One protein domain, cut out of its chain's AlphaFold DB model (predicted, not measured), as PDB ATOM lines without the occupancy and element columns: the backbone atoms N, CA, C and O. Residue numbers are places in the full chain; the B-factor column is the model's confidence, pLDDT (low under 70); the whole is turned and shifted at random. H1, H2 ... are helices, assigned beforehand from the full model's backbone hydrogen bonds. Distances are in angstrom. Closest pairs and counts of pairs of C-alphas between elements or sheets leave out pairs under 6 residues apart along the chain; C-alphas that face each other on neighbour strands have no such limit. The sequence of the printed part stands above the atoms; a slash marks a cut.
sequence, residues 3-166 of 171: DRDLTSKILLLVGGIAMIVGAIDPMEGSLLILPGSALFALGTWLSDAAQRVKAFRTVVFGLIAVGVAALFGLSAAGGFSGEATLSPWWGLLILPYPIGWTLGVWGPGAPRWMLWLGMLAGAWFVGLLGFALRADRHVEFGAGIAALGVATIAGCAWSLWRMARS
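Overview. This is residues 3 to 166 of the 171 residues of an uncharacterized protein of Planctomycetaceae bacterium (UniProt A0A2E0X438). An elongated, six-helix up-and-down bundle is built in two parts: H1, H2 and H3 stand side by side in a row, and the hairpin of H6 and H7 lies across from them, with the short H5 in the middle between the two. The small H4 packs on H3 toward one end of the long axis. The printed part has 164 residues, with seven named helices, H1 to H7 in chain order, and no named strand; its class is all helix. It is compact, with a radius of gyration of the C-alphas of 16.7 A, and its C-alphas span 54 by 33 by 22 A.

Along the chain. Find C-alpha 139 at (-44.632, -41.971, -7.743); from there H7, the longest helix, runs 38.6 A through residues 139 to 165, to C-alpha 165 at (-43.912, -16.336, 21.041). Before it, residues 112 to 134 are H6, 33.5 A long. Further back, look for H5 at residues 96 to 106, 15.7 A, and H4 at residues 88 to 94, 11.0 A. H3 covers residues 51 to 76 over 37.2 A, and H2 residues 30 to 46 over 24.1 A. H1, residues 3 to 21, starts at C-alpha 3 at (-64.639, 2.337, 3.012) and is 26.8 A long.

Arrangement. Start at H7: it forms a helical hairpin with H6, opposite ways at a shallow tilt of 26 degrees, and their closest C-alphas, of Gly 122 and Gly 149, are 3.7 A apart. With residues 148 to 159 alone H7 touches H5, the hub, closest at the C-alphas of Trp 106 and Cys 156, 5.1 A. On to H3: H5 touches its residues 57 to 68 alone, closest at the C-alphas of Gly 67 and Tyr 97, 4.2 A, at a tilt of 36 degrees, only just steep. H2 forms hairpins with H3, closest C-alphas Ala 41 and Arg 57 at 5.3 A, and with H1, closest C-alphas Gly 15 and Gly 36 at 4.0 A. H1 touches H6 with residues 16 to 20 alone, closest at the C-alphas of Gly 16 and Met 114, 7.1 A. H4 touches H3, the C-alphas of Gly 67 and Ile 94 being closest at 4.5 A. H3 is apart from H6 and H7. Every O i to N i+4 pair is within hydrogen-bond range in H1, H3, H5 and H6; H2 has 12 of 13, H7 22 of 23, and H4 0 of 3, with 4 of 4 O i to N i+3 pairs within range.

Size, cuts and confidence. The two C-alphas farthest apart, of Asp 3 and Asp 136, are 54.5 A from each other. The printed part has no cut. The link from H3 to H4, 11 residues, is long. Look for low confidence, pLDDT under 70, at residues 78 to 86, 136 to 142 and 166; the mean of the printed part is 83.7.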
ATOM      1  N   ASP A   3     -64.392   3.222   4.160       75.81
ATOM      2  CA  ASP A   3     -64.639   2.337   3.012       75.81
ATOM      3  C   ASP A   3     -63.392   1.576   2.533       75.81
ATOM      4  O   ASP A   3     -63.490   0.439   2.068       75.81
ATOM      5  N   ARG A   4     -62.194   2.166   2.671       79.56
ATOM      6  CA  ARG A   4     -60.935   1.544   2.208       79.56
ATOM      7  C   ARG A   4     -60.505   0.373   3.090       79.56
ATOM      8  O   ARG A   4     -59.997  -0.618   2.569       79.56
ATOM      9  N   ASP A   5     -60.749   0.466   4.394       85.06
ATOM     10  CA  ASP A   5     -60.425  -0.592   5.356       85.06
ATOM     11  C   ASP A   5     -61.352  -1.805   5.181       85.06
ATOM     12  O   ASP A   5     -60.885  -2.941   5.079       85.06
ATOM     13  N   LEU A   6     -62.662  -1.571   5.033       86.81
ATOM     14  CA  LEU A   6     -63.618  -2.643   4.749       86.81
ATOM     15  C   LEU A   6     -63.316  -3.329   3.408       86.81
ATOM     16  O   LEU A   6     -63.275  -4.557   3.335       86.81
ATOM     17  N   THR A   7     -63.030  -2.545   2.365       89.00
ATOM     18  CA  THR A   7     -62.663  -3.071   1.040       89.00
ATOM     19  C   THR A   7     -61.395  -3.920   1.112       89.00
ATOM     20  O   THR A   7     -61.361  -5.021   0.567       89.00
ATOM     21  N   SER A   8     -60.368  -3.455   1.829       87.62
ATOM     22  CA  SER A   8     -59.144  -4.228   2.051       87.62
ATOM     23  C   SER A   8     -59.444  -5.569   2.725       87.62
ATOM     24  O   SER A   8     -59.030  -6.611   2.221       87.62
ATOM     25  N   LYS A   9     -60.226  -5.571   3.810       87.12
ATOM     26  CA  LYS A   9     -60.598  -6.797   4.536       87.12
ATOM     27  C   LYS A   9     -61.349  -7.792   3.654       87.12
ATOM     28  O   LYS A   9     -61.030  -8.979   3.689       87.12
ATOM     29  N   ILE A  10     -62.292  -7.320   2.839       90.56
ATOM     30  CA  ILE A  10     -63.039  -8.170   1.901       90.56
ATOM     31  C   ILE A  10     -62.096  -8.763   0.851       90.56
ATOM     32  O   ILE A  10     -62.114  -9.972   0.641       90.56
ATOM     33  N   LEU A  11     -61.226  -7.953   0.240       90.56
ATOM     34  CA  LEU A  11     -60.251  -8.423  -0.753       90.56
ATOM     35  C   LEU A  11     -59.286  -9.461  -0.173       90.56
ATOM     36  O   LEU A  11     -58.981 -10.461  -0.822       90.56
ATOM     37  N   LEU A  12     -58.839  -9.251   1.067       89.38
ATOM     38  CA  LEU A  12     -57.994 -10.196   1.787       89.38
ATOM     39  C   LEU A  12     -58.727 -11.512   2.070       89.38
ATOM     40  O   LEU A  12     -58.156 -12.585   1.884       89.38
ATOM     41  N   LEU A  13     -59.984 -11.446   2.505       89.81
ATOM     42  CA  LEU A  13     -60.784 -12.632   2.802       89.81
ATOM     43  C   LEU A  13     -61.077 -13.431   1.526       89.81
ATOM     44  O   LEU A  13     -60.765 -14.617   1.459       89.81
ATOM     45  N   VAL A  14     -61.633 -12.771   0.507       92.75
ATOM     46  CA  VAL A  14     -62.012 -13.394  -0.767       92.75
ATOM     47  C   VAL A  14     -60.779 -13.939  -1.483       92.75
ATOM     48  O   VAL A  14     -60.797 -15.082  -1.934       92.75
ATOM     49  N   GLY A  15     -59.688 -13.168  -1.527       90.31
ATOM     50  CA  GLY A  15     -58.430 -13.609  -2.122       90.31
ATOM     51  C   GLY A  15     -57.839 -14.829  -1.413       90.31
ATOM     52  O   GLY A  15     -57.450 -15.793  -2.069       90.31
ATOM     53  N   GLY A  16     -57.844 -14.833  -0.075       88.50
ATOM     54  CA  GLY A  16     -57.392 -15.977   0.717       88.50
ATOM     55  C   GLY A  16     -58.248 -17.227   0.495       88.50
ATOM     56  O   GLY A  16     -57.705 -18.308   0.283       88.50
ATOM     57  N   ILE A  17     -59.579 -17.089   0.484       91.00
ATOM     58  CA  ILE A  17     -60.498 -18.205   0.212       91.00
ATOM     59  C   ILE A  17     -60.251 -18.768  -1.189       91.00
ATOM     60  O   ILE A  17     -60.093 -19.977  -1.331       91.00
ATOM     61  N   ALA A  18     -60.152 -17.910  -2.206       91.56
ATOM     62  CA  ALA A  18     -59.873 -18.325  -3.578       91.56
ATOM     63  C   ALA A  18     -58.545 -19.094  -3.690       91.56
ATOM     64  O   ALA A  18     -58.487 -20.125  -4.360       91.56
ATOM     65  N   MET A  19     -57.500 -18.652  -2.978       91.38
ATOM     66  CA  MET A  19     -56.217 -19.360  -2.939       91.38
ATOM     67  C   MET A  19     -56.307 -20.746  -2.286       91.38
ATOM     68  O   MET A  19     -55.629 -21.666  -2.734       91.38
ATOM     69  N   ILE A  20     -57.115 -20.909  -1.234       90.38
ATOM     70  CA  ILE A  20     -57.297 -22.207  -0.569       90.38
ATOM     71  C   ILE A  20     -58.168 -23.140  -1.415       90.38
ATOM     72  O   ILE A  20     -57.801 -24.292  -1.623       90.38
ATOM     73  N   VAL A  21     -59.300 -22.653  -1.929       90.56
ATOM     74  CA  VAL A  21     -60.232 -23.460  -2.732       90.56
ATOM     75  C   VAL A  21     -59.572 -23.923  -4.026       90.56
ATOM     76  O   VAL A  21     -59.678 -25.093  -4.379       90.56
ATOM     77  N   GLY A  22     -58.823 -23.050  -4.703       85.81
ATOM     78  CA  GLY A  22     -58.111 -23.435  -5.919       85.81
ATOM     79  C   GLY A  22     -56.961 -24.421  -5.678       85.81
ATOM     80  O   GLY A  22     -56.471 -25.018  -6.625       85.81
ATOM     81  N   ALA A  23     -56.534 -24.651  -4.433       86.44
ATOM     82  CA  ALA A  23     -55.517 -25.662  -4.139       86.44
ATOM     83  C   ALA A  23     -56.069 -27.098  -4.157       86.44
ATOM     84  O   ALA A  23     -55.285 -28.044  -4.163       86.44
ATOM     85  N   ILE A  24     -57.398 -27.267  -4.152       84.44
ATOM     86  CA  ILE A  24     -58.050 -28.585  -4.179       84.44
ATOM     87  C   ILE A  24     -57.717 -29.322  -5.483       84.44
ATOM     88  O   ILE A  24     -57.376 -30.503  -5.444       84.44
ATOM     89  N   ASP A  25     -57.761 -28.607  -6.608       82.06
ATOM     90  CA  ASP A  25     -57.291 -29.068  -7.915       82.06
ATOM     91  C   ASP A  25     -56.271 -28.054  -8.449       82.06
ATOM     92  O   ASP A  25     -56.662 -26.994  -8.936       82.06
ATOM     93  N   PRO A  26     -54.959 -28.331  -8.366       76.62
ATOM     94  CA  PRO A  26     -53.941 -27.371  -8.769       76.62
ATOM     95  C   PRO A  26     -53.997 -26.956 -10.243       76.62
ATOM     96  O   PRO A  26     -53.501 -25.872 -10.555       76.62
ATOM     97  N   MET A  27     -54.545 -27.790 -11.138       80.06
ATOM     98  CA  MET A  27     -54.599 -27.493 -12.569       80.06
ATOM     99  C   MET A  27     -55.767 -26.563 -12.881       80.06
ATOM    100  O   MET A  27     -55.540 -25.446 -13.349       80.06
ATOM    101  N   GLU A  28     -56.997 -26.964 -12.560       85.25
ATOM    102  CA  GLU A  28     -58.181 -26.123 -12.796       85.25
ATOM    103  C   GLU A  28     -58.223 -24.928 -11.838       85.25
ATOM    104  O   GLU A  28     -58.501 -23.790 -12.222       85.25
ATOM    105  N   GLY A  29     -57.858 -25.163 -10.582       84.38
ATOM    106  CA  GLY A  29     -57.835 -24.161  -9.530       84.38
ATOM    107  C   GLY A  29     -56.740 -23.111  -9.690       84.38
ATOM    108  O   GLY A  29     -56.819 -22.073  -9.036       84.38
ATOM    109  N   SER A  30     -55.781 -23.284 -10.609       86.19
ATOM    110  CA  SER A  30     -54.832 -22.224 -10.986       86.19
ATOM    111  C   SER A  30     -55.538 -20.969 -11.523       86.19
ATOM    112  O   SER A  30     -55.130 -19.845 -11.209       86.19
ATOM    113  N   LEU A  31     -56.659 -21.152 -12.236       89.12
ATOM    114  CA  LEU A  31     -57.524 -20.073 -12.726       89.12
ATOM    115  C   LEU A  31     -58.225 -19.319 -11.594       89.12
ATOM    116  O   LEU A  31     -58.635 -18.178 -11.786       89.12
ATOM    117  N   LEU A  32     -58.342 -19.934 -10.414       91.31
ATOM    118  CA  LEU A  32     -58.896 -19.319  -9.212       91.31
ATOM    119  C   LEU A  32     -57.795 -18.740  -8.305       91.31
ATOM    120  O   LEU A  32     -57.952 -17.645  -7.766       91.31
ATOM    121  N   ILE A  33     -56.653 -19.425  -8.174       89.81
ATOM    122  CA  ILE A  33     -55.498 -18.991  -7.371       89.81
ATOM    123  C   ILE A  33     -54.863 -17.725  -7.947       89.81
ATOM    124  O   ILE A  33     -54.467 -16.844  -7.181       89.81
ATOM    125  N   LEU A  34     -54.771 -17.592  -9.272       92.94
ATOM    126  CA  LEU A  34     -54.190 -16.404  -9.897       92.94
ATOM    127  C   LEU A  34     -54.969 -15.115  -9.554       92.94
ATOM    128  O   LEU A  34     -54.379 -14.223  -8.938       92.94
ATOM    129  N   PRO A  35     -56.276 -14.990  -9.853       92.38
ATOM    130  CA  PRO A  35     -57.049 -13.825  -9.430       92.38
ATOM    131  C   PRO A  35     -57.184 -13.752  -7.905       92.38
ATOM    132  O   PRO A  35     -57.142 -12.656  -7.352       92.38
ATOM    133  N   GLY A  36     -57.264 -14.885  -7.198       91.56
ATOM    134  CA  GLY A  36     -57.288 -14.915  -5.734       91.56
ATOM    135  C   GLY A  36     -56.060 -14.252  -5.106       91.56
ATOM    136  O   GLY A  36     -56.186 -13.379  -4.249       91.56
ATOM    137  N   SER A  37     -54.864 -14.592  -5.588       91.88
ATOM    138  CA  SER A  37     -53.606 -13.990  -5.137       91.88
ATOM    139  C   SER A  37     -53.472 -12.521  -5.553       91.88
ATOM    140  O   SER A  37     -52.958 -11.721  -4.770       91.88
ATOM    141  N   ALA A  38     -54.013 -12.129  -6.713       92.44
ATOM    142  CA  ALA A  38     -54.105 -10.728  -7.121       92.44
ATOM    143  C   ALA A  38     -54.981  -9.913  -6.155       92.44
ATOM    144  O   ALA A  38     -54.550  -8.875  -5.656       92.44
ATOM    145  N   LEU A  39     -56.182 -10.407  -5.827       91.44
ATOM    146  CA  LEU A  39     -57.077  -9.784  -4.846       91.44
ATOM    147  C   LEU A  39     -56.414  -9.717  -3.467       91.44
ATOM    148  O   LEU A  39     -56.478  -8.688  -2.794       91.44
ATOM    149  N   PHE A  40     -55.707 -10.776  -3.070       88.00
ATOM    150  CA  PHE A  40     -54.988 -10.831  -1.801       88.00
ATOM    151  C   PHE A  40     -53.829  -9.823  -1.727       88.00
ATOM    152  O   PHE A  40     -53.583  -9.235  -0.669       88.00
ATOM    153  N   ALA A  41     -53.129  -9.592  -2.840       90.00
ATOM    154  CA  ALA A  41     -52.103  -8.562  -2.955       90.00
ATOM    155  C   ALA A  41     -52.725  -7.154  -2.960       90.00
ATOM    156  O   ALA A  41     -52.288  -6.286  -2.200       90.00
ATOM    157  N   LEU A  42     -53.783  -6.921  -3.740       88.81
ATOM    158  CA  LEU A  42     -54.501  -5.639  -3.785       88.81
ATOM    159  C   LEU A  42     -55.074  -5.258  -2.415       88.81
ATOM    160  O   LEU A  42     -54.926  -4.115  -1.980       88.81
ATOM    161  N   GLY A  43     -55.631  -6.231  -1.690       86.81
ATOM    162  CA  GLY A  43     -56.081  -6.061  -0.313       86.81
ATOM    163  C   GLY A  43     -54.968  -5.546   0.603       86.81
ATOM    164  O   GLY A  43     -55.204  -4.619   1.374       86.81
ATOM    165  N   THR A  44     -53.733  -6.051   0.470       87.44
ATOM    166  CA  THR A  44     -52.587  -5.502   1.224       87.44
ATOM    167  C   THR A  44     -52.118  -4.137   0.773       87.44
ATOM    168  O   THR A  44     -51.612  -3.385   1.596       87.44
ATOM    169  N   TRP A  45     -52.234  -3.802  -0.510       87.56
ATOM    170  CA  TRP A  45     -51.868  -2.470  -0.990       87.56
ATOM    171  C   TRP A  45     -52.814  -1.400  -0.445       87.56
ATOM    172  O   TRP A  45     -52.367  -0.293  -0.136       87.56
ATOM    173  N   LEU A  46     -54.090  -1.762  -0.293       85.69
ATOM    174  CA  LEU A  46     -55.149  -0.911   0.242       85.69
ATOM    175  C   LEU A  46     -55.160  -0.813   1.772       85.69
ATOM    176  O   LEU A  46     -55.750   0.134   2.283       85.69
ATOM    177  N   SER A  47     -54.515  -1.738   2.488       83.25
ATOM    178  CA  SER A  47     -54.319  -1.617   3.933       83.25
ATOM    179  C   SER A  47     -53.078  -0.797   4.289       83.25
ATOM    180  O   SER A  47     -52.139  -0.627   3.498       83.25
ATOM    181  N   ASP A  48     -53.026  -0.377   5.551       82.12
ATOM    182  CA  ASP A  48     -51.860   0.258   6.176       82.12
ATOM    183  C   ASP A  48     -50.726  -0.744   6.482       82.12
ATOM    184  O   ASP A  48     -49.892  -0.535   7.363       82.12
ATOM    185  N   ALA A  49     -50.661  -1.859   5.745       81.69
ATOM    186  CA  ALA A  49     -49.598  -2.841   5.881       81.69
ATOM    187  C   ALA A  49     -48.222  -2.231   5.561       81.69
ATOM    188  O   ALA A  49     -48.064  -1.402   4.660       81.69
ATOM    189  N   ALA A  50     -47.191  -2.705   6.264       85.50
ATOM    190  CA  ALA A  50     -45.816  -2.286   6.023       85.50
ATOM    191  C   ALA A  50     -45.392  -2.539   4.563       85.50
ATOM    192  O   ALA A  50     -45.726  -3.571   3.977       85.50
ATOM    193  N   GLN A  51     -44.569  -1.646   4.001       85.88
ATOM    194  CA  GLN A  51     -44.057  -1.751   2.622       85.88
ATOM    195  C   GLN A  51     -43.408  -3.111   2.322       85.88
ATOM    196  O   GLN A  51     -43.576  -3.664   1.239       85.88
ATOM    197  N   ARG A  52     -42.733  -3.709   3.313       85.00
ATOM    198  CA  ARG A  52     -42.149  -5.055   3.197       85.00
ATOM    199  C   ARG A  52     -43.201  -6.140   2.932       85.00
ATOM    200  O   ARG A  52     -42.944  -7.048   2.151       85.00
ATOM    201  N   VAL A  53     -44.383  -6.040   3.545       86.25
ATOM    202  CA  VAL A  53     -45.496  -6.984   3.332       86.25
ATOM    203  C   VAL A  53     -46.106  -6.783   1.943       86.25
ATOM    204  O   VAL A  53     -46.369  -7.764   1.250       86.25
ATOM    205  N   LYS A  54     -46.251  -5.528   1.495       88.62
ATOM    206  CA  LYS A  54     -46.731  -5.187   0.141       88.62
ATOM    207  C   LYS A  54     -45.806  -5.751  -0.944       88.62
ATOM    208  O   LYS A  54     -46.268  -6.430  -1.863       88.62
ATOM    209  N   ALA A  55     -44.497  -5.544  -0.794       88.94
ATOM    210  CA  ALA A  55     -43.490  -6.094  -1.698       88.94
ATOM    211  C   ALA A  55     -43.524  -7.630  -1.714       88.94
ATOM    212  O   ALA A  55     -43.607  -8.222  -2.788       88.94
ATOM    213  N   PHE A  56     -43.559  -8.272  -0.540       90.50
ATOM    214  CA  PHE A  56     -43.646  -9.731  -0.432       90.50
ATOM    215  C   PHE A  56     -44.857 -10.297  -1.188       90.50
ATOM    216  O   PHE A  56     -44.703 -11.215  -1.987       90.50
ATOM    217  N   ARG A  57     -46.055  -9.726  -0.999       88.62
ATOM    218  CA  ARG A  57     -47.267 -10.219  -1.678       88.62
ATOM    219  C   ARG A  57     -47.256  -9.985  -3.182       88.62
ATOM    220  O   ARG A  57     -47.776 -10.806  -3.927       88.62
ATOM    221  N   THR A  58     -46.631  -8.901  -3.627       90.19
ATOM    222  CA  THR A  58     -46.466  -8.621  -5.059       90.19
ATOM    223  C   THR A  58     -45.518  -9.631  -5.706       90.19
ATOM    224  O   THR A  58     -45.807 -10.136  -6.786       90.19
ATOM    225  N   VAL A  59     -44.429  -9.993  -5.019       93.25
ATOM    226  CA  VAL A  59     -43.516 -11.058  -5.464       93.25
ATOM    227  C   VAL A  59     -44.225 -12.412  -5.503       93.25
ATOM    228  O   VAL A  59     -44.095 -13.128  -6.489       93.25
ATOM    229  N   VAL A  60     -45.017 -12.744  -4.477       92.12
ATOM    230  CA  VAL A  60     -45.831 -13.973  -4.452       92.12
ATOM    231  C   VAL A  60     -46.787 -14.035  -5.643       92.12
ATOM    232  O   VAL A  60     -46.827 -15.049  -6.336       92.12
ATOM    233  N   PHE A  61     -47.516 -12.951  -5.919       93.56
ATOM    234  CA  PHE A  61     -48.383 -12.868  -7.092       93.56
ATOM    235  C   PHE A  61     -47.592 -13.057  -8.394       93.56
ATOM    236  O   PHE A  61     -48.010 -13.832  -9.249       93.56
ATOM    237  N   GLY A  62     -46.427 -12.415  -8.527       93.31
ATOM    238  CA  GLY A  62     -45.552 -12.580  -9.690       93.31
ATOM    239  C   GLY A  62     -45.092 -14.026  -9.895       93.31
ATOM    240  O   GLY A  62     -45.150 -14.529 -11.013       93.31
ATOM    241  N   LEU A  63     -44.702 -14.722  -8.821       91.50
ATOM    242  CA  LEU A  63     -44.327 -16.140  -8.868       91.50
ATOM    243  C   LEU A  63     -45.489 -17.022  -9.342       91.50
ATOM    244  O   LEU A  63     -45.299 -17.864 -10.219       91.50
ATOM    245  N   ILE A  64     -46.691 -16.792  -8.805       91.00
ATOM    246  CA  ILE A  64     -47.908 -17.503  -9.218       91.00
ATOM    247  C   ILE A  64     -48.206 -17.220 -10.690       91.00
ATOM    248  O   ILE A  64     -48.381 -18.157 -11.457       91.00
ATOM    249  N   ALA A  65     -48.206 -15.954 -11.112       93.31
ATOM    250  CA  ALA A  65     -48.485 -15.566 -12.491       93.31
ATOM    251  C   ALA A  65     -47.505 -16.196 -13.488       93.31
ATOM    252  O   ALA A  65     -47.937 -16.743 -14.500       93.31
ATOM    253  N   VAL A  66     -46.204 -16.176 -13.184       92.69
ATOM    254  CA  VAL A  66     -45.173 -16.801 -14.024       92.69
ATOM    255  C   VAL A  66     -45.366 -18.313 -14.090       92.69
ATOM    256  O   VAL A  66     -45.359 -18.875 -15.182       92.69
ATOM    257  N   GLY A  67     -45.581 -18.975 -12.951       88.88
ATOM    258  CA  GLY A  67     -45.761 -20.425 -12.928       88.88
ATOM    259  C   GLY A  67     -47.051 -20.879 -13.619       88.88
ATOM    260  O   GLY A  67     -47.037 -21.879 -14.330       88.88
ATOM    261  N   VAL A  68     -48.146 -20.122 -13.486       89.69
ATOM    262  CA  VAL A  68     -49.404 -20.378 -14.207       89.69
ATOM    263  C   VAL A  68     -49.215 -20.144 -15.706       89.69
ATOM    264  O   VAL A  68     -49.569 -21.006 -16.504       89.69
ATOM    265  N   ALA A  69     -48.595 -19.034 -16.116       89.56
ATOM    266  CA  ALA A  69     -48.303 -18.783 -17.527       89.56
ATOM    267  C   ALA A  69     -47.425 -19.886 -18.140       89.56
ATOM    268  O   ALA A  69     -47.691 -20.329 -19.255       89.56
ATOM    269  N   ALA A  70     -46.424 -20.377 -17.401       87.56
ATOM    270  CA  ALA A  70     -45.607 -21.509 -17.819       87.56
ATOM    271  C   ALA A  70     -46.431 -22.801 -17.928       87.56
ATOM    272  O   ALA A  70     -46.323 -23.492 -18.936       87.56
ATOM    273  N   LEU A  71     -47.290 -23.102 -16.946       86.56
ATOM    274  CA  LEU A  71     -48.169 -24.277 -16.960       86.56
ATOM    275  C   LEU A  71     -49.043 -24.310 -18.224       86.56
ATOM    276  O   LEU A  71     -49.064 -25.314 -18.937       86.56
ATOM    277  N   PHE A  72     -49.727 -23.205 -18.532       85.50
ATOM    278  CA  PHE A  72     -50.583 -23.109 -19.717       85.50
ATOM    279  C   PHE A  72     -49.773 -23.052 -21.017       85.50
ATOM    280  O   PHE A  72     -50.131 -23.716 -21.986       85.50
ATOM    281  N   GLY A  73     -48.663 -22.309 -21.039       84.88
ATOM    282  CA  GLY A  73     -47.801 -22.187 -22.213       84.88
ATOM    283  C   GLY A  73     -47.176 -23.519 -22.627       84.88
ATOM    284  O   GLY A  73     -47.199 -23.873 -23.802       84.88
ATOM    285  N   LEU A  74     -46.688 -24.299 -21.660       83.19
ATOM    286  CA  LEU A  74     -46.128 -25.632 -21.899       83.19
ATOM    287  C   LEU A  74     -47.208 -26.640 -22.300       83.19
ATOM    288  O   LEU A  74     -46.966 -27.476 -23.168       83.19
ATOM    289  N   SER A  75     -48.413 -26.525 -21.734       81.31
ATOM    290  CA  SER A  75     -49.561 -27.344 -22.144       81.31
ATOM    291  C   SER A  75     -49.966 -27.062 -23.595       81.31
ATOM    292  O   SER A  75     -50.194 -27.996 -24.359       81.31
ATOM    293  N   ALA A  76     -49.984 -25.791 -24.007       81.81
ATOM    294  CA  ALA A  76     -50.280 -25.395 -25.385       81.81
ATOM    295  C   ALA A  76     -49.170 -25.788 -26.379       81.81
ATOM    296  O   ALA A  76     -49.454 -26.041 -27.546       81.81
ATOM    297  N   ALA A  77     -47.915 -25.863 -25.923       78.62
ATOM    298  CA  ALA A  77     -46.756 -26.215 -26.744       78.62
ATOM    299  C   ALA A  77     -46.554 -27.732 -26.955       78.62
ATOM    300  O   ALA A  77     -45.586 -28.121 -27.605       78.62
ATOM    301  N   GLY A  78     -47.444 -28.584 -26.429       69.12
ATOM    302  CA  GLY A  78     -47.395 -30.041 -26.623       69.12
ATOM    303  C   GLY A  78     -47.304 -30.872 -25.338       69.12
ATOM    304  O   GLY A  78     -47.351 -32.097 -25.411       69.12
ATOM    305  N   GLY A  79     -47.231 -30.236 -24.163       65.38
ATOM    306  CA  GLY A  79     -47.317 -30.906 -22.862       65.38
ATOM    307  C   GLY A  79     -46.105 -31.768 -22.477       65.38
ATOM    308  O   GLY A  79     -45.039 -31.696 -23.082       65.38
ATOM    309  N   PHE A  80     -46.284 -32.575 -21.422       62.97
ATOM    310  CA  PHE A  80     -45.272 -33.471 -20.828       62.97
ATOM    311  C   PHE A  80     -45.612 -34.966 -21.015       62.97
ATOM    312  O   PHE A  80     -45.316 -35.788 -20.149       62.97
ATOM    313  N   SER A  81     -46.298 -35.338 -22.099       55.06
ATOM    314  CA  SER A  81     -46.595 -36.748 -22.409       55.06
ATOM    315  C   SER A  81     -45.374 -37.483 -22.981       55.06
ATOM    316  O   SER A  81     -44.425 -36.849 -23.414       55.06
ATOM    317  N   GLY A  82     -45.386 -38.819 -23.030       52.25
ATOM    318  CA  GLY A  82     -44.253 -39.642 -23.504       52.25
ATOM    319  C   GLY A  82     -43.774 -39.391 -24.948       52.25
ATOM    320  O   GLY A  82     -42.699 -39.857 -25.307       52.25
ATOM    321  N   GLU A  83     -44.527 -38.630 -25.747       55.81
ATOM    322  CA  GLU A  83     -44.131 -38.126 -27.076       55.81
ATOM    323  C   GLU A  83     -43.755 -36.628 -27.078       55.81
ATOM    324  O   GLU A  83     -43.663 -35.999 -28.131       55.81
ATOM    325  N   ALA A  84     -43.567 -36.023 -25.901       58.19
ATOM    326  CA  ALA A  84     -43.275 -34.604 -25.763       58.19
ATOM    327  C   ALA A  84     -41.943 -34.250 -26.433       58.19
ATOM    328  O   ALA A  84     -40.878 -34.766 -26.096       58.19
ATOM    329  N   THR A  85     -42.003 -33.282 -27.340       57.56
ATOM    330  CA  THR A  85     -40.842 -32.655 -27.981       57.56
ATOM    331  C   THR A  85     -40.025 -31.786 -27.017       57.56
ATOM    332  O   THR A  85     -38.918 -31.367 -27.357       57.56
ATOM    333  N   LEU A  86     -40.545 -31.506 -25.817       65.12
ATOM    334  CA  LEU A  86     -39.946 -30.607 -24.834       65.12
ATOM    335  C   LEU A  86     -39.211 -31.371 -23.726       65.12
ATOM    336  O   LEU A  86     -39.709 -32.336 -23.155       65.12
ATOM    337  N   SER A  87     -38.015 -30.886 -23.386       72.38
ATOM    338  CA  SER A  87     -37.200 -31.445 -22.303       72.38
ATOM    339  C   SER A  87     -37.904 -31.341 -20.934       72.38
ATOM    340  O   SER A  87     -38.464 -30.282 -20.634       72.38
ATOM    341  N   PRO A  88     -37.791 -32.348 -20.042       71.56
ATOM    342  CA  PRO A  88     -38.347 -32.303 -18.682       71.56
ATOM    343  C   PRO A  88     -37.907 -31.088 -17.851       71.56
ATOM    344  O   PRO A  88     -38.632 -30.646 -16.962       71.56
ATOM    345  N   TRP A  89     -36.752 -30.491 -18.170       78.12
ATOM    346  CA  TRP A  89     -36.251 -29.269 -17.533       78.12
ATOM    347  C   TRP A  89     -37.187 -28.067 -17.683       78.12
ATOM    348  O   TRP A  89     -37.205 -27.198 -16.812       78.12
ATOM    349  N   TRP A  90     -38.015 -28.030 -18.730       77.44
ATOM    350  CA  TRP A  90     -39.046 -27.003 -18.878       77.44
ATOM    351  C   TRP A  90     -40.107 -27.079 -17.772       77.44
ATOM    352  O   TRP A  90     -40.680 -26.055 -17.410       77.44
ATOM    353  N   GLY A  91     -40.298 -28.248 -17.149       73.19
ATOM    354  CA  GLY A  91     -41.154 -28.412 -15.969       73.19
ATOM    355  C   GLY A  91     -40.695 -27.587 -14.765       73.19
ATOM    356  O   GLY A  91     -41.515 -27.200 -13.934       73.19
ATOM    357  N   LEU A  92     -39.411 -27.213 -14.701       80.44
ATOM    358  CA  LEU A  92     -38.882 -26.342 -13.651       80.44
ATOM    359  C   LEU A  92     -39.532 -24.948 -13.671       80.44
ATOM    360  O   LEU A  92     -39.661 -24.320 -12.624       80.44
ATOM    361  N   LEU A  93     -40.003 -24.477 -14.832       84.19
ATOM    362  CA  LEU A  93     -40.714 -23.198 -14.948       84.19
ATOM    363  C   LEU A  93     -42.103 -23.214 -14.306       84.19
ATOM    364  O   LEU A  93     -42.674 -22.146 -14.098       84.19
ATOM    365  N   ILE A  94     -42.635 -24.390 -13.968       83.88
ATOM    366  CA  ILE A  94     -43.901 -24.517 -13.242       83.88
ATOM    367  C   ILE A  94     -43.678 -24.328 -11.736       83.88
ATOM    368  O   ILE A  94     -44.573 -23.825 -11.067       83.88
ATOM    369  N   LEU A  95     -42.486 -24.623 -11.192       84.81
ATOM    370  CA  LEU A  95     -42.178 -24.507  -9.751       84.81
ATOM    371  C   LEU A  95     -42.495 -23.150  -9.094       84.81
ATOM    372  O   LEU A  95     -42.912 -23.159  -7.931       84.81
ATOM    373  N   PRO A  96     -42.343 -21.990  -9.763       89.00
ATOM    374  CA  PRO A  96     -42.778 -20.711  -9.215       89.00
ATOM    375  C   PRO A  96     -44.234 -20.711  -8.731       89.00
ATOM    376  O   PRO A  96     -44.523 -20.072  -7.724       89.00
ATOM    377  N   TYR A  97     -45.134 -21.465  -9.373       86.81
ATOM    378  CA  TYR A  97     -46.545 -21.537  -8.987       86.81
ATOM    379  C   TYR A  97     -46.766 -22.141  -7.589       86.81
ATOM    380  O   TYR A  97     -47.267 -21.425  -6.717       86.81
ATOM    381  N   PRO A  98     -46.378 -23.402  -7.310       85.56
ATOM    382  CA  PRO A  98     -46.554 -23.977  -5.985       85.56
ATOM    383  C   PRO A  98     -45.703 -23.269  -4.928       85.56
ATOM    384  O   PRO A  98     -46.163 -23.086  -3.802       85.56
ATOM    385  N   ILE A  99     -44.496 -22.797  -5.268       87.69
ATOM    386  CA  ILE A  99     -43.678 -22.003  -4.336       87.69
ATOM    387  C   ILE A  99     -44.413 -20.711  -3.961       87.69
ATOM    388  O   ILE A  99     -44.555 -20.403  -2.779       87.69
ATOM    389  N   GLY A 100     -44.932 -19.981  -4.949       89.00
ATOM    390  CA  GLY A 100     -45.718 -18.772  -4.729       89.00
ATOM    391  C   GLY A 100     -46.958 -19.044  -3.878       89.00
ATOM    392  O   GLY A 100     -47.203 -18.325  -2.912       89.00
ATOM    393  N   TRP A 101     -47.696 -20.119  -4.162       91.19
ATOM    394  CA  TRP A 101     -48.862 -20.502  -3.366       91.19
ATOM    395  C   TRP A 101     -48.498 -20.787  -1.908       91.19
ATOM    396  O   TRP A 101     -49.090 -20.182  -1.013       91.19
ATOM    397  N   THR A 102     -47.483 -21.625  -1.654       88.06
ATOM    398  CA  THR A 102     -47.057 -21.924  -0.278       88.06
ATOM    399  C   THR A 102     -46.674 -20.637   0.451       88.06
ATOM    400  O   THR A 102     -47.259 -20.329   1.485       88.06
ATOM    401  N   LEU A 103     -45.793 -19.811  -0.119       88.81
ATOM    402  CA  LEU A 103     -45.398 -18.525   0.461       88.81
ATOM    403  C   LEU A 103     -46.584 -17.577   0.700       88.81
ATOM    404  O   LEU A 103     -46.577 -16.823   1.672       88.81
ATOM    405  N   GLY A 104     -47.608 -17.616  -0.153       86.56
ATOM    406  CA  GLY A 104     -48.844 -16.863   0.035       86.56
ATOM    407  C   GLY A 104     -49.660 -17.331   1.240       86.56
ATOM    408  O   GLY A 104     -50.188 -16.490   1.965       86.56
ATOM    409  N   VAL A 105     -49.716 -18.645   1.487       89.12
ATOM    410  CA  VAL A 105     -50.502 -19.269   2.566       89.12
ATOM    411  C   VAL A 105     -49.941 -18.973   3.958       89.12
ATOM    412  O   VAL A 105     -50.697 -18.577   4.845       89.12
ATOM    413  N   TRP A 106     -48.628 -19.128   4.160       88.00
ATOM    414  CA  TRP A 106     -47.985 -18.933   5.474       88.00
ATOM    415  C   TRP A 106     -47.132 -17.665   5.586       88.00
ATOM    416  O   TRP A 106     -46.420 -17.473   6.576       88.00
ATOM    417  N   GLY A 107     -47.228 -16.779   4.593       85.62
ATOM    418  CA  GLY A 107     -46.503 -15.517   4.542       85.62
ATOM    419  C   GLY A 107     -46.840 -14.534   5.676       85.62
ATOM    420  O   GLY A 107     -47.805 -14.702   6.428       85.62
ATOM    421  N   PRO A 108     -46.046 -13.458   5.819       82.00
ATOM    422  CA  PRO A 108     -46.255 -12.442   6.843       82.00
ATOM    423  C   PRO A 108     -47.639 -11.788   6.726       82.00
ATOM    424  O   PRO A 108     -48.068 -11.362   5.651       82.00
ATOM    425  N   GLY A 109     -48.333 -11.683   7.863       79.19
ATOM    426  CA  GLY A 109     -49.683 -11.118   7.932       79.19
ATOM    427  C   GLY A 109     -50.791 -12.060   7.449       79.19
ATOM    428  O   GLY A 109     -51.898 -11.591   7.188       79.19
ATOM    429  N   ALA A 110     -50.519 -13.361   7.296       83.44
ATOM    430  CA  ALA A 110     -51.559 -14.358   7.063       83.44
ATOM    431  C   ALA A 110     -52.441 -14.532   8.320       83.44
ATOM    432  O   ALA A 110     -51.917 -14.628   9.435       83.44
ATOM    433  N   PRO A 111     -53.777 -14.573   8.178       85.44
ATOM    434  CA  PRO A 111     -54.672 -14.791   9.305       85.44
ATOM    435  C   PRO A 111     -54.605 -16.245   9.793       85.44
ATOM    436  O   PRO A 111     -54.382 -17.171   9.018       85.44
ATOM    437  N   ARG A 112     -54.859 -16.470  11.090       87.19
ATOM    438  CA  ARG A 112     -54.743 -17.802  11.718       87.19
ATOM    439  C   ARG A 112     -55.578 -18.882  11.025       87.19
ATOM    440  O   ARG A 112     -55.108 -20.004  10.889       87.19
ATOM    441  N   TRP A 113     -56.790 -18.550  10.574       87.06
ATOM    442  CA  TRP A 113     -57.656 -19.501   9.865       87.06
ATOM    443  C   TRP A 113     -57.002 -20.015   8.576       87.06
ATOM    444  O   TRP A 113     -57.088 -21.198   8.273       87.06
ATOM    445  N   MET A 114     -56.287 -19.147   7.860       87.38
ATOM    446  CA  MET A 114     -55.623 -19.484   6.603       87.38
ATOM    447  C   MET A 114     -54.424 -20.405   6.837       87.38
ATOM    448  O   MET A 114     -54.196 -21.309   6.043       87.38
ATOM    449  N   LEU A 115     -53.725 -20.254   7.968       88.25
ATOM    450  CA  LEU A 115     -52.662 -21.178   8.383       88.25
ATOM    451  C   LEU A 115     -53.214 -22.574   8.693       88.25
ATOM    452  O   LEU A 115     -52.650 -23.568   8.244       88.25
ATOM    453  N   TRP A 116     -54.337 -22.663   9.413       88.25
ATOM    454  CA  TRP A 116     -54.988 -23.949   9.693       88.25
ATOM    455  C   TRP A 116     -55.461 -24.643   8.415       88.25
ATOM    456  O   TRP A 116     -55.186 -25.826   8.226       88.25
ATOM    457  N   LEU A 117     -56.108 -23.905   7.507       88.44
ATOM    458  CA  LEU A 117     -56.510 -24.448   6.207       88.44
ATOM    459  C   LEU A 117     -55.299 -24.840   5.349       88.44
ATOM    460  O   LEU A 117     -55.336 -25.866   4.680       88.44
ATOM    461  N   GLY A 118     -54.203 -24.082   5.421       86.88
ATOM    462  CA  GLY A 118     -52.934 -24.420   4.782       86.88
ATOM    463  C   GLY A 118     -52.338 -25.736   5.281       86.88
ATOM    464  O   GLY A 118     -51.885 -26.547   4.478       86.88
ATOM    465  N   MET A 119     -52.389 -25.995   6.593       87.62
ATOM    466  CA  MET A 119     -51.968 -27.282   7.163       87.62
ATOM    467  C   MET A 119     -52.858 -28.434   6.692       87.62
ATOM    468  O   MET A 119     -52.336 -29.500   6.375       87.62
ATOM    469  N   LEU A 120     -54.178 -28.224   6.609       89.75
ATOM    470  CA  LEU A 120     -55.110 -29.225   6.079       89.75
ATOM    471  C   LEU A 120     -54.827 -29.534   4.604       89.75
ATOM    472  O   LEU A 120     -54.731 -30.702   4.239       89.75
ATOM    473  N   ALA A 121     -54.626 -28.508   3.774       86.38
ATOM    474  CA  ALA A 121     -54.254 -28.675   2.370       86.38
ATOM    475  C   ALA A 121     -52.895 -29.381   2.220       86.38
ATOM    476  O   ALA A 121     -52.747 -30.298   1.415       86.38
ATOM    477  N   GLY A 122     -51.906 -29.024   3.044       85.50
ATOM    478  CA  GLY A 122     -50.613 -29.706   3.058       85.50
ATOM    479  C   GLY A 122     -50.723 -31.180   3.458       85.50
ATOM    480  O   GLY A 122     -50.111 -32.036   2.821       85.50
ATOM    481  N   ALA A 123     -51.541 -31.498   4.466       87.38
ATOM    482  CA  ALA A 123     -51.808 -32.875   4.879       87.38
ATOM    483  C   ALA A 123     -52.544 -33.666   3.789       87.38
ATOM    484  O   ALA A 123     -52.216 -34.828   3.559       87.38
ATOM    485  N   TRP A 124     -53.481 -33.027   3.082       86.81
ATOM    486  CA  TRP A 124     -54.159 -33.603   1.922       86.81
ATOM    487  C   TRP A 124     -53.164 -34.008   0.825       86.81
ATOM    488  O   TRP A 124     -53.193 -35.148   0.363       86.81
ATOM    489  N   PHE A 125     -52.215 -33.133   0.479       83.19
ATOM    490  CA  PHE A 125     -51.174 -33.433  -0.510       83.19
ATOM    491  C   PHE A 125     -50.261 -34.597  -0.102       83.19
ATOM    492  O   PHE A 125     -49.937 -35.446  -0.933       83.19
ATOM    493  N   VAL A 126     -49.882 -34.687   1.175       84.81
ATOM    494  CA  VAL A 126     -49.108 -35.829   1.695       84.81
ATOM    495  C   VAL A 126     -49.939 -37.118   1.667       84.81
ATOM    496  O   VAL A 126     -49.434 -38.176   1.287       84.81
ATOM    497  N   GLY A 127     -51.224 -37.034   2.018       84.00
ATOM    498  CA  GLY A 127     -52.158 -38.160   1.971       84.00
ATOM    499  C   GLY A 127     -52.345 -38.724   0.561       84.00
ATOM    500  O   GLY A 127     -52.345 -39.945   0.392       84.00
ATOM    501  N   LEU A 128     -52.423 -37.858  -0.456       80.25
ATOM    502  CA  LEU A 128     -52.501 -38.270  -1.862       80.25
ATOM    503  C   LEU A 128     -51.284 -39.097  -2.293       80.25
ATOM    504  O   LEU A 128     -51.461 -40.107  -2.974       80.25
ATOM    505  N   LEU A 129     -50.069 -38.736  -1.863       80.69
ATOM    506  CA  LEU A 129     -48.885 -39.564  -2.119       80.69
ATOM    507  C   LEU A 129     -48.988 -40.922  -1.414       80.69
ATOM    508  O   LEU A 129     -48.715 -41.947  -2.033       80.69
ATOM    509  N   GLY A 130     -49.416 -40.952  -0.147       78.56
ATOM    510  CA  GLY A 130     -49.614 -42.207   0.587       78.56
ATOM    511  C   GLY A 130     -50.607 -43.148  -0.106       78.56
ATOM    512  O   GLY A 130     -50.382 -44.356  -0.175       78.56
ATOM    513  N   PHE A 131     -51.675 -42.592  -0.680       79.94
ATOM    514  CA  PHE A 131     -52.635 -43.344  -1.484       79.94
ATOM    515  C   PHE A 131     -52.045 -43.801  -2.829       79.94
ATOM    516  O   PHE A 131     -52.209 -44.961  -3.201       79.94
ATOM    517  N   ALA A 132     -51.320 -42.931  -3.538       77.25
ATOM    518  CA  ALA A 132     -50.693 -43.252  -4.822       77.25
ATOM    519  C   ALA A 132     -49.629 -44.357  -4.703       77.25
ATOM    520  O   ALA A 132     -49.596 -45.259  -5.539       77.25
ATOM    521  N   LEU A 133     -48.830 -44.330  -3.629       77.75
ATOM    522  CA  LEU A 133     -47.864 -45.380  -3.281       77.75
ATOM    523  C   LEU A 133     -48.539 -46.735  -3.058       77.75
ATOM    524  O   LEU A 133     -47.993 -47.766  -3.425       77.75
ATOM    525  N   ARG A 134     -49.741 -46.742  -2.474       80.12
ATOM    526  CA  ARG A 134     -50.520 -47.969  -2.271       80.12
ATOM    527  C   ARG A 134     -51.115 -48.514  -3.576       80.12
ATOM    528  O   ARG A 134     -51.507 -49.674  -3.620       80.12
ATOM    529  N   ALA A 135     -51.219 -47.678  -4.606       77.94
ATOM    530  CA  ALA A 135     -51.874 -47.988  -5.872       77.94
ATOM    531  C   ALA A 135     -50.893 -48.256  -7.036       77.94
ATOM    532  O   ALA A 135     -51.352 -48.306  -8.177       77.94
ATOM    533  N   ASP A 136     -49.581 -48.383  -6.775       68.88
ATOM    534  CA  ASP A 136     -48.507 -48.591  -7.775       68.88
ATOM    535  C   ASP A 136     -48.541 -47.606  -8.964       68.88
ATOM    536  O   ASP A 136     -48.156 -47.917 -10.092       68.88
ATOM    537  N   ARG A 137     -49.013 -46.375  -8.732       64.00
ATOM    538  CA  ARG A 137     -49.042 -45.320  -9.758       64.00
ATOM    539  C   ARG A 137     -47.757 -44.496  -9.747       64.00
ATOM    540  O   ARG A 137     -47.096 -44.415  -8.720       64.00
ATOM    541  N   HIS A 138     -47.437 -43.854 -10.877       59.94
ATOM    542  CA  HIS A 138     -46.244 -43.014 -11.076       59.94
ATOM    543  C   HIS A 138     -45.938 -42.104  -9.867       59.94
ATOM    544  O   HIS A 138     -46.572 -41.070  -9.655       59.94
ATOM    545  N   VAL A 139     -44.944 -42.515  -9.076       60.66
ATOM    546  CA  VAL A 139     -44.632 -41.971  -7.743       60.66
ATOM    547  C   VAL A 139     -43.872 -40.641  -7.817       60.66
ATOM    548  O   VAL A 139     -43.934 -39.830  -6.894       60.66
ATOM    549  N   GLU A 140     -43.183 -40.382  -8.931       64.81
ATOM    550  CA  GLU A 140     -42.266 -39.245  -9.089       64.81
ATOM    551  C   GLU A 140     -42.972 -37.888  -8.956       64.81
ATOM    552  O   GLU A 140     -42.524 -37.018  -8.209       64.81
ATOM    553  N   PHE A 141     -44.136 -37.728  -9.597       62.31
ATOM    554  CA  PHE A 141     -44.951 -36.514  -9.472       62.31
ATOM    555  C   PHE A 141     -45.558 -36.363  -8.067       62.31
ATOM    556  O   PHE A 141     -45.681 -35.253  -7.547       62.31
ATOM    557  N   GLY A 142     -45.893 -37.482  -7.417       67.69
ATOM    558  CA  GLY A 142     -46.430 -37.489  -6.058       67.69
ATOM    559  C   GLY A 142     -45.405 -37.053  -5.005       67.69
ATOM    560  O   GLY A 142     -45.770 -36.382  -4.041       67.69
ATOM    561  N   ALA A 143     -44.122 -37.383  -5.197       75.31
ATOM    562  CA  ALA A 143     -43.047 -36.996  -4.283       75.31
ATOM    563  C   ALA A 143     -42.875 -35.468  -4.205       75.31
ATOM    564  O   ALA A 143     -42.753 -34.914  -3.109       75.31
ATOM    565  N   GLY A 144     -42.939 -34.774  -5.348       77.31
ATOM    566  CA  GLY A 144     -42.876 -33.310  -5.400       77.31
ATOM    567  C   GLY A 144     -44.064 -32.635  -4.703       77.31
ATOM    568  O   GLY A 144     -43.879 -31.707  -3.914       77.31
ATOM    569  N   ILE A 145     -45.280 -33.142  -4.932       78.62
ATOM    570  CA  ILE A 145     -46.509 -32.637  -4.298       78.62
ATOM    571  C   ILE A 145     -46.474 -32.850  -2.777       78.62
ATOM    572  O   ILE A 145     -46.795 -31.938  -2.015       78.62
ATOM    573  N   ALA A 146     -46.019 -34.014  -2.309       82.69
ATOM    574  CA  ALA A 146     -45.886 -34.275  -0.880       82.69
ATOM    575  C   ALA A 146     -44.806 -33.407  -0.221       82.69
ATOM    576  O   ALA A 146     -45.027 -32.909   0.881       82.69
ATOM    577  N   ALA A 147     -43.670 -33.174  -0.887       86.12
ATOM    578  CA  ALA A 147     -42.631 -32.277  -0.383       86.12
ATOM    579  C   ALA A 147     -43.161 -30.844  -0.199       86.12
ATOM    580  O   ALA A 147     -42.924 -30.223   0.841       86.12
ATOM    581  N   LEU A 148     -43.951 -30.347  -1.158       85.38
ATOM    582  CA  LEU A 148     -44.668 -29.073  -1.036       85.38
ATOM    583  C   LEU A 148     -45.686 -29.091   0.111       85.38
ATOM    584  O   LEU A 148     -45.780 -28.118   0.865       85.38
ATOM    585  N   GLY A 149     -46.412 -30.197   0.291       85.69
ATOM    586  CA  GLY A 149     -47.330 -30.394   1.414       85.69
ATOM    587  C   GLY A 149     -46.627 -30.291   2.771       85.69
ATOM    588  O   GLY A 149     -47.040 -29.504   3.623       85.69
ATOM    589  N   VAL A 150     -45.507 -30.999   2.946       89.12
ATOM    590  CA  VAL A 150     -44.677 -30.943   4.163       89.12
ATOM    591  C   VAL A 150     -44.135 -29.533   4.397       89.12
ATOM    592  O   VAL A 150     -44.237 -29.020   5.513       89.12
ATOM    593  N   ALA A 151     -43.611 -28.878   3.357       89.44
ATOM    594  CA  ALA A 151     -43.115 -27.507   3.455       89.44
ATOM    595  C   ALA A 151     -44.220 -26.527   3.888       89.44
ATOM    596  O   ALA A 151     -43.986 -25.665   4.736       89.44
ATOM    597  N   THR A 152     -45.441 -26.698   3.371       89.25
ATOM    598  CA  THR A 152     -46.608 -25.882   3.743       89.25
ATOM    599  C   THR A 152     -46.992 -26.090   5.204       89.25
ATOM    600  O   THR A 152     -47.197 -25.113   5.926       89.25
ATOM    601  N   ILE A 153     -47.042 -27.343   5.670       89.50
ATOM    602  CA  ILE A 153     -47.340 -27.671   7.073       89.50
ATOM    603  C   ILE A 153     -46.287 -27.051   7.995       89.50
ATOM    604  O   ILE A 153     -46.638 -26.357   8.950       89.50
ATOM    605  N   ALA A 154     -45.002 -27.272   7.699       90.25
ATOM    606  CA  ALA A 154     -43.892 -26.753   8.494       90.25
ATOM    607  C   ALA A 154     -43.913 -25.219   8.551       90.25
ATOM    608  O   ALA A 154     -43.760 -24.630   9.622       90.25
ATOM    609  N   GLY A 155     -44.173 -24.575   7.413       88.00
ATOM    610  CA  GLY A 155     -44.292 -23.130   7.315       88.00
ATOM    611  C   GLY A 155     -45.464 -22.554   8.113       88.00
ATOM    612  O   GLY A 155     -45.295 -21.594   8.872       88.00
ATOM    613  N   CYS A 156     -46.642 -23.176   8.021       89.56
ATOM    614  CA  CYS A 156     -47.810 -22.784   8.810       89.56
ATOM    615  C   CYS A 156     -47.558 -22.953  10.316       89.56
ATOM    616  O   CYS A 156     -47.840 -22.036  11.092       89.56
ATOM    617  N   ALA A 157     -46.970 -24.082  10.727       89.12
ATOM    618  CA  ALA A 157     -46.627 -24.355  12.121       89.12
ATOM    619  C   ALA A 157     -45.609 -23.342  12.667       89.12
ATOM    620  O   ALA A 157     -45.783 -22.820  13.770       89.12
ATOM    621  N   TRP A 158     -44.582 -23.000  11.881       89.12
ATOM    622  CA  TRP A 158     -43.598 -21.983  12.249       89.12
ATOM    623  C   TRP A 158     -44.228 -20.596  12.404       89.12
ATOM    624  O   TRP A 158     -43.945 -19.890  13.375       89.12
ATOM    625  N   SER A 159     -45.122 -20.215  11.488       86.25
ATOM    626  CA  SER A 159     -45.835 -18.934  11.545       86.25
ATOM    627  C   SER A 159     -46.729 -18.841  12.792       86.25
ATOM    628  O   SER A 159     -46.649 -17.860  13.537       86.25
ATOM    629  N   LEU A 160     -47.490 -19.899  13.105       87.50
ATOM    630  CA  LEU A 160     -48.293 -19.990  14.333       87.50
ATOM    631  C   LEU A 160     -47.428 -19.918  15.599       87.50
ATOM    632  O   LEU A 160     -47.743 -19.177  16.532       87.50
ATOM    633  N   TRP A 161     -46.316 -20.649  15.627       87.44
ATOM    634  CA  TRP A 161     -45.382 -20.650  16.752       87.44
ATOM    635  C   TRP A 161     -44.745 -19.278  16.982       87.44
ATOM    636  O   TRP A 161     -44.626 -18.825  18.123       87.44
ATOM    637  N   ARG A 162     -44.390 -18.571  15.904       85.94
ATOM    638  CA  ARG A 162     -43.865 -17.205  15.979       85.94
ATOM    639  C   ARG A 162     -44.904 -16.238  16.548       85.94
ATOM    640  O   ARG A 162     -44.556 -15.416  17.388       85.94
ATOM    641  N   MET A 163     -46.173 -16.368  16.149       82.25
ATOM    642  CA  MET A 163     -47.268 -15.575  16.722       82.25
ATOM    643  C   MET A 163     -47.468 -15.863  18.215       82.25
ATOM    644  O   MET A 163     -47.689 -14.937  18.987       82.25
ATOM    645  N   ALA A 164     -47.358 -17.127  18.636       83.38
ATOM    646  CA  ALA A 164     -47.475 -17.509  20.043       83.38
ATOM    647  C   ALA A 164     -46.317 -16.970  20.908       83.38
ATOM    648  O   ALA A 164     -46.525 -16.624  22.068       83.38
ATOM    649  N   ARG A 165     -45.103 -16.865  20.347       82.56
ATOM    650  CA  ARG A 165     -43.912 -16.336  21.041       82.56
ATOM    651  C   ARG A 165     -43.782 -14.815  21.031       82.56
ATOM    652  O   ARG A 165     -42.966 -14.281  21.776       82.56
ATOM    653  N   SER A 166     -44.556 -14.109  20.215       69.56
ATOM    654  CA  SER A 166     -44.549 -12.644  20.154       69.56
ATOM    655  C   SER A 166     -45.918 -12.056  20.528       69.56
ATOM    656  O   SER A 166     -46.561 -11.438  19.681       69.56
TER     657      SER A 166